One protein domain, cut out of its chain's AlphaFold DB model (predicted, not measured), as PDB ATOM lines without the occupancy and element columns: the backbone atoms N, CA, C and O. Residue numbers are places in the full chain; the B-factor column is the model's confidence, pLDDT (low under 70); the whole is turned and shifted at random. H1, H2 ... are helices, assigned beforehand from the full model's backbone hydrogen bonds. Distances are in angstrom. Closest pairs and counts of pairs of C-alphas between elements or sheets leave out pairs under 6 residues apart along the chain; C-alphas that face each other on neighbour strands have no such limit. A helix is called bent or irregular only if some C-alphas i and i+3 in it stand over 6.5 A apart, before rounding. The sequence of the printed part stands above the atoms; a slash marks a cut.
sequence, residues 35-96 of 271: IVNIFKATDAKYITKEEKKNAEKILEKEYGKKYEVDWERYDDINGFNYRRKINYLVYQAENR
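Overview. This is residues 35 to 96 of the 271 residues of an uncharacterized protein of Fusobacterium nucleatum CTI-5 (UniProt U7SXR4). Two long helices, H1 and H3, meet toward their later ends as an open V, and the small helix H2 sits across the mouth of the V, packed on the first half of H3. A stretch with no named element, residues 35 to 48, leads past the start of H3 and across to the far tip of H1. The printed part has 62 residues with three named helices, in the order H1, H2, H3, and no named strand; its class is all helix. The whole is compact, with a radius of gyration of the C-alphas of 11.1 A, and the C-alphas span 29 by 27 by 18 A along their three main axes.

Along the chain. Begin at Ile 35, whose C-alpha is at (-41.471, 0.970, -18.209); from there residues 35 to 48 hold no named element. Find C-alpha 49 at (-58.176, 3.896, 1.220), where H1 begins; it takes residues 49 to 63 and measures 20.9 A from first to last C-alpha. After a short link of 7 residues, look for H2 at residues 71 to 75. A tight link of 4 residues then brings you to H3, residues 80 to 94, which measures 21.0 A and ends with C-alpha 94 at (-45.716, -6.780, -7.951). None of the three helices is bent.

Arrangement. Look first at H1 and H3, which touch at a steep tilt of 63 degrees and run the same way. Their closest C-alphas are those of Glu 62 and Ala 93, 6.0 A apart, and H3 touches H1 with residues 89 to 94 alone. Now go back to the earlier part of H3: it touches H2 with residues 80 to 86 alone, and the closest C-alphas there are those of Tyr 74 and Arg 83, 4.9 A apart. H1 and H2 are close but not clearly touching; their closest C-alphas, those of Lys 52 and Trp 71, are 7.8 A apart. Along the backbones of H1, H2 and H3, every O i to N i+4 pair is within hydrogen-bond range.

Size, cuts and confidence. The two C-alphas farthest apart are those of Phe 39 and Lys 65, at 30.5 A, while the first and last printed C-alphas, Ile 35 and Arg 96, are 15.0 A apart. The printed part has no cut, and neither of the links between the helices is long. In residues 35 to 48, the C-alphas lie 7 to 17 A from the mean of all C-alphas. Read the B-factor column for the model's confidence: the mean pLDDT of the printed part is 87.8, and residues 35 to 42 are under 70.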
ATOM      1  N   ILE A  35     -40.431   1.773 -18.873       58.78
ATOM      2  CA  ILE A  35     -41.471   0.970 -18.209       58.78
ATOM      3  C   ILE A  35     -42.139   1.809 -17.124       58.78
ATOM      4  O   ILE A  35     -43.363   1.915 -17.055       58.78
ATOM      5  N   VAL A  36     -41.319   2.448 -16.287       59.03
ATOM      6  CA  VAL A  36     -41.764   3.384 -15.259       59.03
ATOM      7  C   VAL A  36     -41.029   4.692 -15.460       59.03
ATOM      8  O   VAL A  36     -39.813   4.766 -15.307       59.03
ATOM      9  N   ASN A  37     -41.786   5.752 -15.725       60.44
ATOM     10  CA  ASN A  37     -41.196   7.075 -15.813       60.44
ATOM     11  C   ASN A  37     -40.641   7.513 -14.453       60.44
ATOM     12  O   ASN A  37     -41.394   7.656 -13.484       60.44
ATOM     13  N   ILE A  38     -39.327   7.736 -14.378       55.97
ATOM     14  CA  ILE A  38     -38.639   8.066 -13.122       55.97
ATOM     15  C   ILE A  38     -39.127   9.384 -12.512       55.97
ATOM     16  O   ILE A  38     -39.186   9.506 -11.289       55.97
ATOM     17  N   PHE A  39     -39.561  10.341 -13.337       52.31
ATOM     18  CA  PHE A  39     -40.140  11.601 -12.867       52.31
ATOM     19  C   PHE A  39     -41.545  11.413 -12.280       52.31
ATOM     20  O   PHE A  39     -41.956  12.206 -11.442       52.31
ATOM     21  N   LYS A  40     -42.246  10.332 -12.647       62.62
ATOM     22  CA  LYS A  40     -43.526   9.923 -12.042       62.62
ATOM     23  C   LYS A  40     -43.361   8.962 -10.865       62.62
ATOM     24  O   LYS A  40     -44.328   8.656 -10.171       62.62
ATOM     25  N   ALA A  41     -42.149   8.470 -10.594       62.97
ATOM     26  CA  ALA A  41     -41.907   7.581  -9.457       62.97
ATOM     27  C   ALA A  41     -42.177   8.273  -8.106       62.97
ATOM     28  O   ALA A  41     -42.455   7.597  -7.114       62.97
ATOM     29  N   THR A  42     -42.137   9.609  -8.078       67.88
ATOM     30  CA  THR A  42     -42.465  10.473  -6.933       67.88
ATOM     31  C   THR A  42     -43.921  10.943  -6.902       67.88
ATOM     32  O   THR A  42     -44.290  11.692  -5.995       67.88
ATOM     33  N   ASP A  43     -44.756  10.543  -7.859       78.56
ATOM     34  CA  ASP A  43     -46.173  10.912  -7.863       78.56
ATOM     35  C   ASP A  43     -46.961  10.033  -6.888       78.56
ATOM     36  O   ASP A  43     -46.586   8.893  -6.590       78.56
ATOM     37  N   ALA A  44     -48.053  10.578  -6.349       79.56
ATOM     38  CA  ALA A  44     -48.965   9.799  -5.523       79.56
ATOM     39  C   ALA A  44     -49.665   8.762  -6.411       79.56
ATOM     40  O   ALA A  44     -50.426   9.120  -7.308       79.56
ATOM     41  N   LYS A  45     -49.377   7.480  -6.170       86.69
ATOM     42  CA  LYS A  45     -49.990   6.344  -6.871       86.69
ATOM     43  C   LYS A  45     -51.178   5.763  -6.112       86.69
ATOM     44  O   LYS A  45     -52.103   5.263  -6.734       86.69
ATOM     45  N   TYR A  46     -51.143   5.829  -4.782       91.44
ATOM     46  CA  TYR A  46     -52.179   5.280  -3.906       91.44
ATOM     47  C   TYR A  46     -52.943   6.430  -3.252       91.44
ATOM     48  O   TYR A  46     -52.434   7.073  -2.335       91.44
ATOM     49  N   ILE A  47     -54.152   6.713  -3.737       90.62
ATOM     50  CA  ILE A  47     -54.941   7.883  -3.327       90.62
ATOM     51  C   ILE A  47     -56.061   7.438  -2.386       90.62
ATOM     52  O   ILE A  47     -56.256   7.989  -1.302       90.62
ATOM     53  N   THR A  48     -56.793   6.404  -2.788       95.50
ATOM     54  CA  THR A  48     -57.936   5.882  -2.046       95.50
ATOM     55  C   THR A  48     -57.501   4.982  -0.892       95.50
ATOM     56  O   THR A  48     -56.429   4.376  -0.887       95.50
ATOM     57  N   LYS A  49     -58.388   4.824   0.098       95.19
ATOM     58  CA  LYS A  49     -58.176   3.896   1.220       95.19
ATOM     59  C   LYS A  49     -57.978   2.446   0.756       95.19
ATOM     60  O   LYS A  49     -57.262   1.689   1.406       95.19
ATOM     61  N   GLU A  50     -58.630   2.051  -0.335       96.38
ATOM     62  CA  GLU A  50     -58.525   0.698  -0.882       96.38
ATOM     63  C   GLU A  50     -57.172   0.456  -1.556       96.38
ATOM     64  O   GLU A  50     -56.518  -0.539  -1.250       96.38
ATOM     65  N   GLU A  51     -56.710   1.390  -2.392       95.62
ATOM     66  CA  GLU A  51     -55.380   1.338  -3.015       95.62
ATOM     67  C   GLU A  51     -54.271   1.247  -1.964       95.62
ATOM     68  O   GLU A  51     -53.401   0.383  -2.052       95.62
ATOM     69  N   LYS A  52     -54.356   2.078  -0.920       96.94
ATOM     70  CA  LYS A  52     -53.424   2.077   0.216       96.94
ATOM     71  C   LYS A  52     -53.387   0.722   0.925       96.94
ATOM     72  O   LYS A  52     -52.329   0.120   1.092       96.94
ATOM     73  N   LYS A  53     -54.559   0.171   1.245       96.56
ATOM     74  CA  LYS A  53     -54.666  -1.154   1.869       96.56
ATOM     75  C   LYS A  53     -54.126  -2.271   0.968       96.56
ATOM     76  O   LYS A  53     -53.575  -3.249   1.467       96.56
ATOM     77  N   ASN A  54     -54.315  -2.171  -0.346       97.06
ATOM     78  CA  ASN A  54     -53.797  -3.159  -1.288       97.06
ATOM     79  C   ASN A  54     -52.269  -3.085  -1.400       97.06
ATOM     80  O   ASN A  54     -51.628  -4.133  -1.391       97.06
ATOM     81  N   ALA A  55     -51.688  -1.881  -1.404       96.88
ATOM     82  CA  ALA A  55     -50.241  -1.687  -1.346       96.88
ATOM     83  C   ALA A  55     -49.628  -2.327  -0.088       96.88
ATOM     84  O   ALA A  55     -48.679  -3.098  -0.200       96.88
ATOM     85  N   GLU A  56     -50.207  -2.099   1.096       97.62
ATOM     86  CA  GLU A  56     -49.759  -2.754   2.337       97.62
ATOM     87  C   GLU A  56     -49.828  -4.277   2.238       97.62
ATOM     88  O   GLU A  56     -48.847  -4.942   2.541       97.62
ATOM     89  N   LYS A  57     -50.927  -4.850   1.728       97.38
ATOM     90  CA  LYS A  57     -51.037  -6.309   1.547       97.38
ATOM     91  C   LYS A  57     -49.959  -6.883   0.629       97.38
ATOM     92  O   LYS A  57     -49.483  -7.990   0.874       97.38
ATOM     93  N   ILE A  58     -49.613  -6.172  -0.445       96.75
ATOM     94  CA  ILE A  58     -48.542  -6.581  -1.362       96.75
ATOM     95  C   ILE A  58     -47.209  -6.607  -0.608       96.75
ATOM     96  O   ILE A  58     -46.509  -7.618  -0.640       96.75
ATOM     97  N   LEU A  59     -46.900  -5.533   0.122       96.69
ATOM     98  CA  LEU A  59     -45.673  -5.422   0.908       96.69
ATOM     99  C   LEU A  59     -45.621  -6.449   2.044       96.69
ATOM    100  O   LEU A  59     -44.572  -7.029   2.277       96.69
ATOM    101  N   GLU A  60     -46.735  -6.721   2.720       96.94
ATOM    102  CA  GLU A  60     -46.843  -7.733   3.776       96.94
ATOM    103  C   GLU A  60     -46.608  -9.145   3.248       96.94
ATOM    104  O   GLU A  60     -45.888  -9.932   3.866       96.94
ATOM    105  N   LYS A  61     -47.208  -9.465   2.095       95.00
ATOM    106  CA  LYS A  61     -47.015 -10.753   1.429       95.00
ATOM    107  C   LYS A  61     -45.554 -10.941   1.042       95.00
ATOM    108  O   LYS A  61     -45.006 -12.009   1.300       95.00
ATOM    109  N   GLU A  62     -44.947  -9.915   0.449       92.56
ATOM    110  CA  GLU A  62     -43.533  -9.942   0.087       92.56
ATOM    111  C   GLU A  62     -42.660 -10.032   1.339       92.56
ATOM    112  O   GLU A  62     -41.755 -10.848   1.395       92.56
ATOM    113  N   TYR A  63     -42.944  -9.268   2.393       92.94
ATOM    114  CA  TYR A  63     -42.103  -9.244   3.589       92.94
ATOM    115  C   TYR A  63     -42.232 -10.505   4.455       92.94
ATOM    116  O   TYR A  63     -41.326 -10.837   5.218       92.94
ATOM    117  N   GLY A  64     -43.372 -11.195   4.381       92.81
ATOM    118  CA  GLY A  64     -43.709 -12.315   5.261       92.81
ATOM    119  C   GLY A  64     -44.118 -11.891   6.679       92.81
ATOM    120  O   GLY A  64     -44.298 -12.743   7.547       92.81
ATOM    121  N   LYS A  65     -44.274 -10.586   6.932       94.56
ATOM    122  CA  LYS A  65     -44.774 -10.017   8.192       94.56
ATOM    123  C   LYS A  65     -45.463  -8.678   7.945       94.56
ATOM    124  O   LYS A  65     -45.383  -8.123   6.854       94.56
ATOM    125  N   LYS A  66     -46.123  -8.160   8.985       95.44
ATOM    126  CA  LYS A  66     -46.842  -6.883   8.940       95.44
ATOM    127  C   LYS A  66     -45.934  -5.745   8.450       95.44
ATOM    128  O   LYS A  66     -44.811  -5.605   8.939       95.44
ATOM    129  N   TYR A  67     -46.441  -4.934   7.525       95.50
ATOM    130  CA  TYR A  67     -45.762  -3.778   6.950       95.50
ATOM    131  C   TYR A  67     -46.749  -2.611   6.924       95.50
ATOM    132  O   TYR A  67     -47.685  -2.602   6.132       95.50
ATOM    133  N   GLU A  68     -46.550  -1.634   7.807       95.56
ATOM    134  CA  GLU A  68     -47.402  -0.446   7.894       95.56
ATOM    135  C   GLU A  68     -46.777   0.707   7.114       95.56
ATOM    136  O   GLU A  68     -45.592   1.017   7.279       95.56
ATOM    137  N   VAL A  69     -47.580   1.352   6.270       96.44
ATOM    138  CA  VAL A  69     -47.163   2.551   5.550       96.44
ATOM    139  C   VAL A  69     -47.667   3.782   6.295       96.44
ATOM    140  O   VAL A  69     -48.838   3.898   6.648       96.44
ATOM    141  N   ASP A  70     -46.773   4.744   6.502       96.94
ATOM    142  CA  ASP A  70     -47.107   6.066   7.015       96.94
ATOM    143  C   ASP A  70     -47.764   6.886   5.893       96.94
ATOM    144  O   ASP A  70     -47.110   7.597   5.125       96.94
ATOM    145  N   TRP A  71     -49.078   6.718   5.747       96.50
ATOM    146  CA  TRP A  71     -49.847   7.376   4.693       96.50
ATOM    147  C   TRP A  71     -49.903   8.895   4.845       96.50
ATOM    148  O   TRP A  71     -49.991   9.583   3.831       96.50
ATOM    149  N   GLU A  72     -49.796   9.422   6.069       95.19
ATOM    150  CA  GLU A  72     -49.698  10.867   6.305       95.19
ATOM    151  C   GLU A  72     -48.408  11.408   5.685       95.19
ATOM    152  O   GLU A  72     -48.433  12.364   4.908       95.19
ATOM    153  N   ARG A  73     -47.281  10.730   5.927       94.88
ATOM    154  CA  ARG A  73     -46.000  11.076   5.305       94.88
ATOM    155  C   ARG A  73     -45.967  10.814   3.801       94.88
ATOM    156  O   ARG A  73     -45.254  11.515   3.087       94.88
ATOM    157  N   TYR A  74     -46.679   9.803   3.305       93.81
ATOM    158  CA  TYR A  74     -46.784   9.521   1.867       93.81
ATOM    159  C   TYR A  74     -47.532  10.641   1.125       93.81
ATOM    160  O   TYR A  74     -47.105  11.065   0.045       93.81
ATOM    161  N   ASP A  75     -48.624  11.134   1.708       92.12
ATOM    162  CA  ASP A  75     -49.463  12.180   1.121       92.12
ATOM    163  C   ASP A  75     -48.863  13.586   1.290       92.12
ATOM    164  O   ASP A  75     -49.169  14.476   0.496       92.12
ATOM    165  N   ASP A  76     -47.978  13.788   2.273       91.12
ATOM    166  CA  ASP A  76     -47.330  15.077   2.516       91.12
ATOM    167  C   ASP A  76     -46.579  15.599   1.278       91.12
ATOM    168  O   ASP A  76     -45.898  14.862   0.555       91.12
ATOM    169  N   ILE A  77     -46.664  16.909   1.039       83.69
ATOM    170  CA  ILE A  77     -46.026  17.558  -0.114       83.69
ATOM    171  C   ILE A  77     -44.493  17.454  -0.070       83.69
ATOM    172  O   ILE A  77     -43.851  17.350  -1.115       83.69
ATOM    173  N   ASN A  78     -43.903  17.397   1.127       86.44
ATOM    174  CA  ASN A  78     -42.471  17.187   1.346       86.44
ATOM    175  C   ASN A  78     -42.122  15.696   1.514       86.44
ATOM    176  O   ASN A  78     -40.950  15.337   1.649       86.44
ATOM    177  N   GLY A  79     -43.117  14.809   1.445       84.00
ATOM    178  CA  GLY A  79     -42.998  13.357   1.543       84.00
ATOM    179  C   GLY A  79     -42.369  12.665   0.333       84.00
ATOM    180  O   GLY A  79     -42.344  11.436   0.287       84.00
ATOM    181  N   PHE A  80     -41.838  13.408  -0.646       82.50
ATOM    182  CA  PHE A  80     -41.415  12.887  -1.955       82.50
ATOM    183  C   PHE A  80     -40.482  11.666  -1.873       82.50
ATOM    184  O   PHE A  80     -40.688  10.683  -2.581       82.50
ATOM    185  N   ASN A  81     -39.491  11.688  -0.975       83.31
ATOM    186  CA  ASN A  81     -38.560  10.572  -0.791       83.31
ATOM    187  C   ASN A  81     -39.251   9.330  -0.224       83.31
ATOM    188  O   ASN A  81     -39.000   8.218  -0.682       83.31
ATOM    189  N   TYR A  82     -40.131   9.521   0.762       89.44
ATOM    190  CA  TYR A  82     -40.875   8.425   1.375       89.44
ATOM    191  C   TYR A  82     -41.865   7.816   0.379       89.44
ATOM    192  O   TYR A  82     -41.937   6.600   0.228       89.44
ATOM    193  N   ARG A  83     -42.551   8.666  -0.384       90.06
ATOM    194  CA  ARG A  83     -43.456   8.253  -1.451       90.06
ATOM    195  C   ARG A  83     -42.745   7.458  -2.542       90.06
ATOM    196  O   ARG A  83     -43.204   6.376  -2.898       90.06
ATOM    197  N   ARG A  84     -41.594   7.948  -3.018       84.94
ATOM    198  CA  ARG A  84     -40.744   7.241  -3.989       84.94
ATOM    199  C   ARG A  84     -40.351   5.859  -3.477       84.94
ATOM    200  O   ARG A  84     -40.458   4.893  -4.224       84.94
ATOM    201  N   LYS A  85     -39.948   5.764  -2.206       88.75
ATOM    202  CA  LYS A  85     -39.620   4.494  -1.554       88.75
ATOM    203  C   LYS A  85     -40.803   3.527  -1.581       88.75
ATOM    204  O   LYS A  85     -40.651   2.414  -2.064       88.75
ATOM    205  N   ILE A  86     -41.978   3.937  -1.101       93.44
ATOM    206  CA  ILE A  86     -43.155   3.055  -1.074       93.44
ATOM    207  C   ILE A  86     -43.550   2.619  -2.489       93.44
ATOM    208  O   ILE A  86     -43.754   1.431  -2.723       93.44
ATOM    209  N   ASN A  87     -43.571   3.548  -3.447       90.81
ATOM    210  CA  ASN A  87     -43.853   3.239  -4.848       90.81
ATOM    211  C   ASN A  87     -42.863   2.217  -5.429       90.81
ATOM    212  O   ASN A  87     -43.279   1.317  -6.153       90.81
ATOM    213  N   TYR A  88     -41.571   2.356  -5.118       87.50
ATOM    214  CA  TYR A  88     -40.532   1.416  -5.539       87.50
ATOM    215  C   TYR A  88     -40.743   0.031  -4.924       87.50
ATOM    216  O   TYR A  88     -40.735  -0.964  -5.639       87.50
ATOM    217  N   LEU A  89     -40.981  -0.042  -3.612       92.31
ATOM    218  CA  LEU A  89     -41.141  -1.312  -2.905       92.31
ATOM    219  C   LEU A  89     -42.364  -2.097  -3.389       92.31
ATOM    220  O   LEU A  89     -42.270  -3.308  -3.584       92.31
ATOM    221  N   VAL A  90     -43.494  -1.421  -3.625       93.81
ATOM    222  CA  VAL A  90     -44.695  -2.085  -4.156       93.81
ATOM    223  C   VAL A  90     -44.444  -2.558  -5.584       93.81
ATOM    224  O   VAL A  90     -44.702  -3.719  -5.884       93.81
ATOM    225  N   TYR A  91     -43.856  -1.709  -6.434       89.31
ATOM    226  CA  TYR A  91     -43.504  -2.084  -7.804       89.31
ATOM    227  C   TYR A  91     -42.592  -3.318  -7.849       89.31
ATOM    228  O   TYR A  91     -42.811  -4.222  -8.655       89.31
ATOM    229  N   GLN A  92     -41.598  -3.378  -6.960       89.06
ATOM    230  CA  GLN A  92     -40.680  -4.509  -6.859       89.06
ATOM    231  C   GLN A  92     -41.366  -5.810  -6.441       89.06
ATOM    232  O   GLN A  92     -40.998  -6.879  -6.933       89.06
ATOM    233  N   ALA A  93     -42.343  -5.727  -5.540       92.31
ATOM    234  CA  ALA A  93     -43.117  -6.874  -5.081       92.31
ATOM    235  C   ALA A  93     -44.116  -7.359  -6.149       92.31
ATOM    236  O   ALA A  93     -44.261  -8.559  -6.365       92.31
ATOM    237  N   GLU A  94     -44.771  -6.445  -6.871       91.50
ATOM    238  CA  GLU A  94     -45.716  -6.780  -7.951       91.50
ATOM    239  C   GLU A  94     -45.042  -7.468  -9.143       91.50
ATOM    240  O   GLU A  94     -45.644  -8.315  -9.805       91.50
ATOM    241  N   ASN A  95     -43.785  -7.118  -9.411       88.06
ATOM    242  CA  ASN A  95     -43.021  -7.636 -10.542       88.06
ATOM    243  C   ASN A  95     -42.056  -8.771 -10.162       88.06
ATOM    244  O   ASN A  95     -41.299  -9.244 -11.013       88.06
ATOM    245  N   ARG A  96     -42.105  -9.237  -8.908       90.75
ATOM    246  CA  ARG A  96     -41.303 -10.349  -8.389       90.75
ATOM    247  C   ARG A  96     -41.705 -11.668  -9.051       90.75
ATOM    248  O   ARG A  96     -42.823 -12.146  -8.855       90.75
TER     249      ARG A  96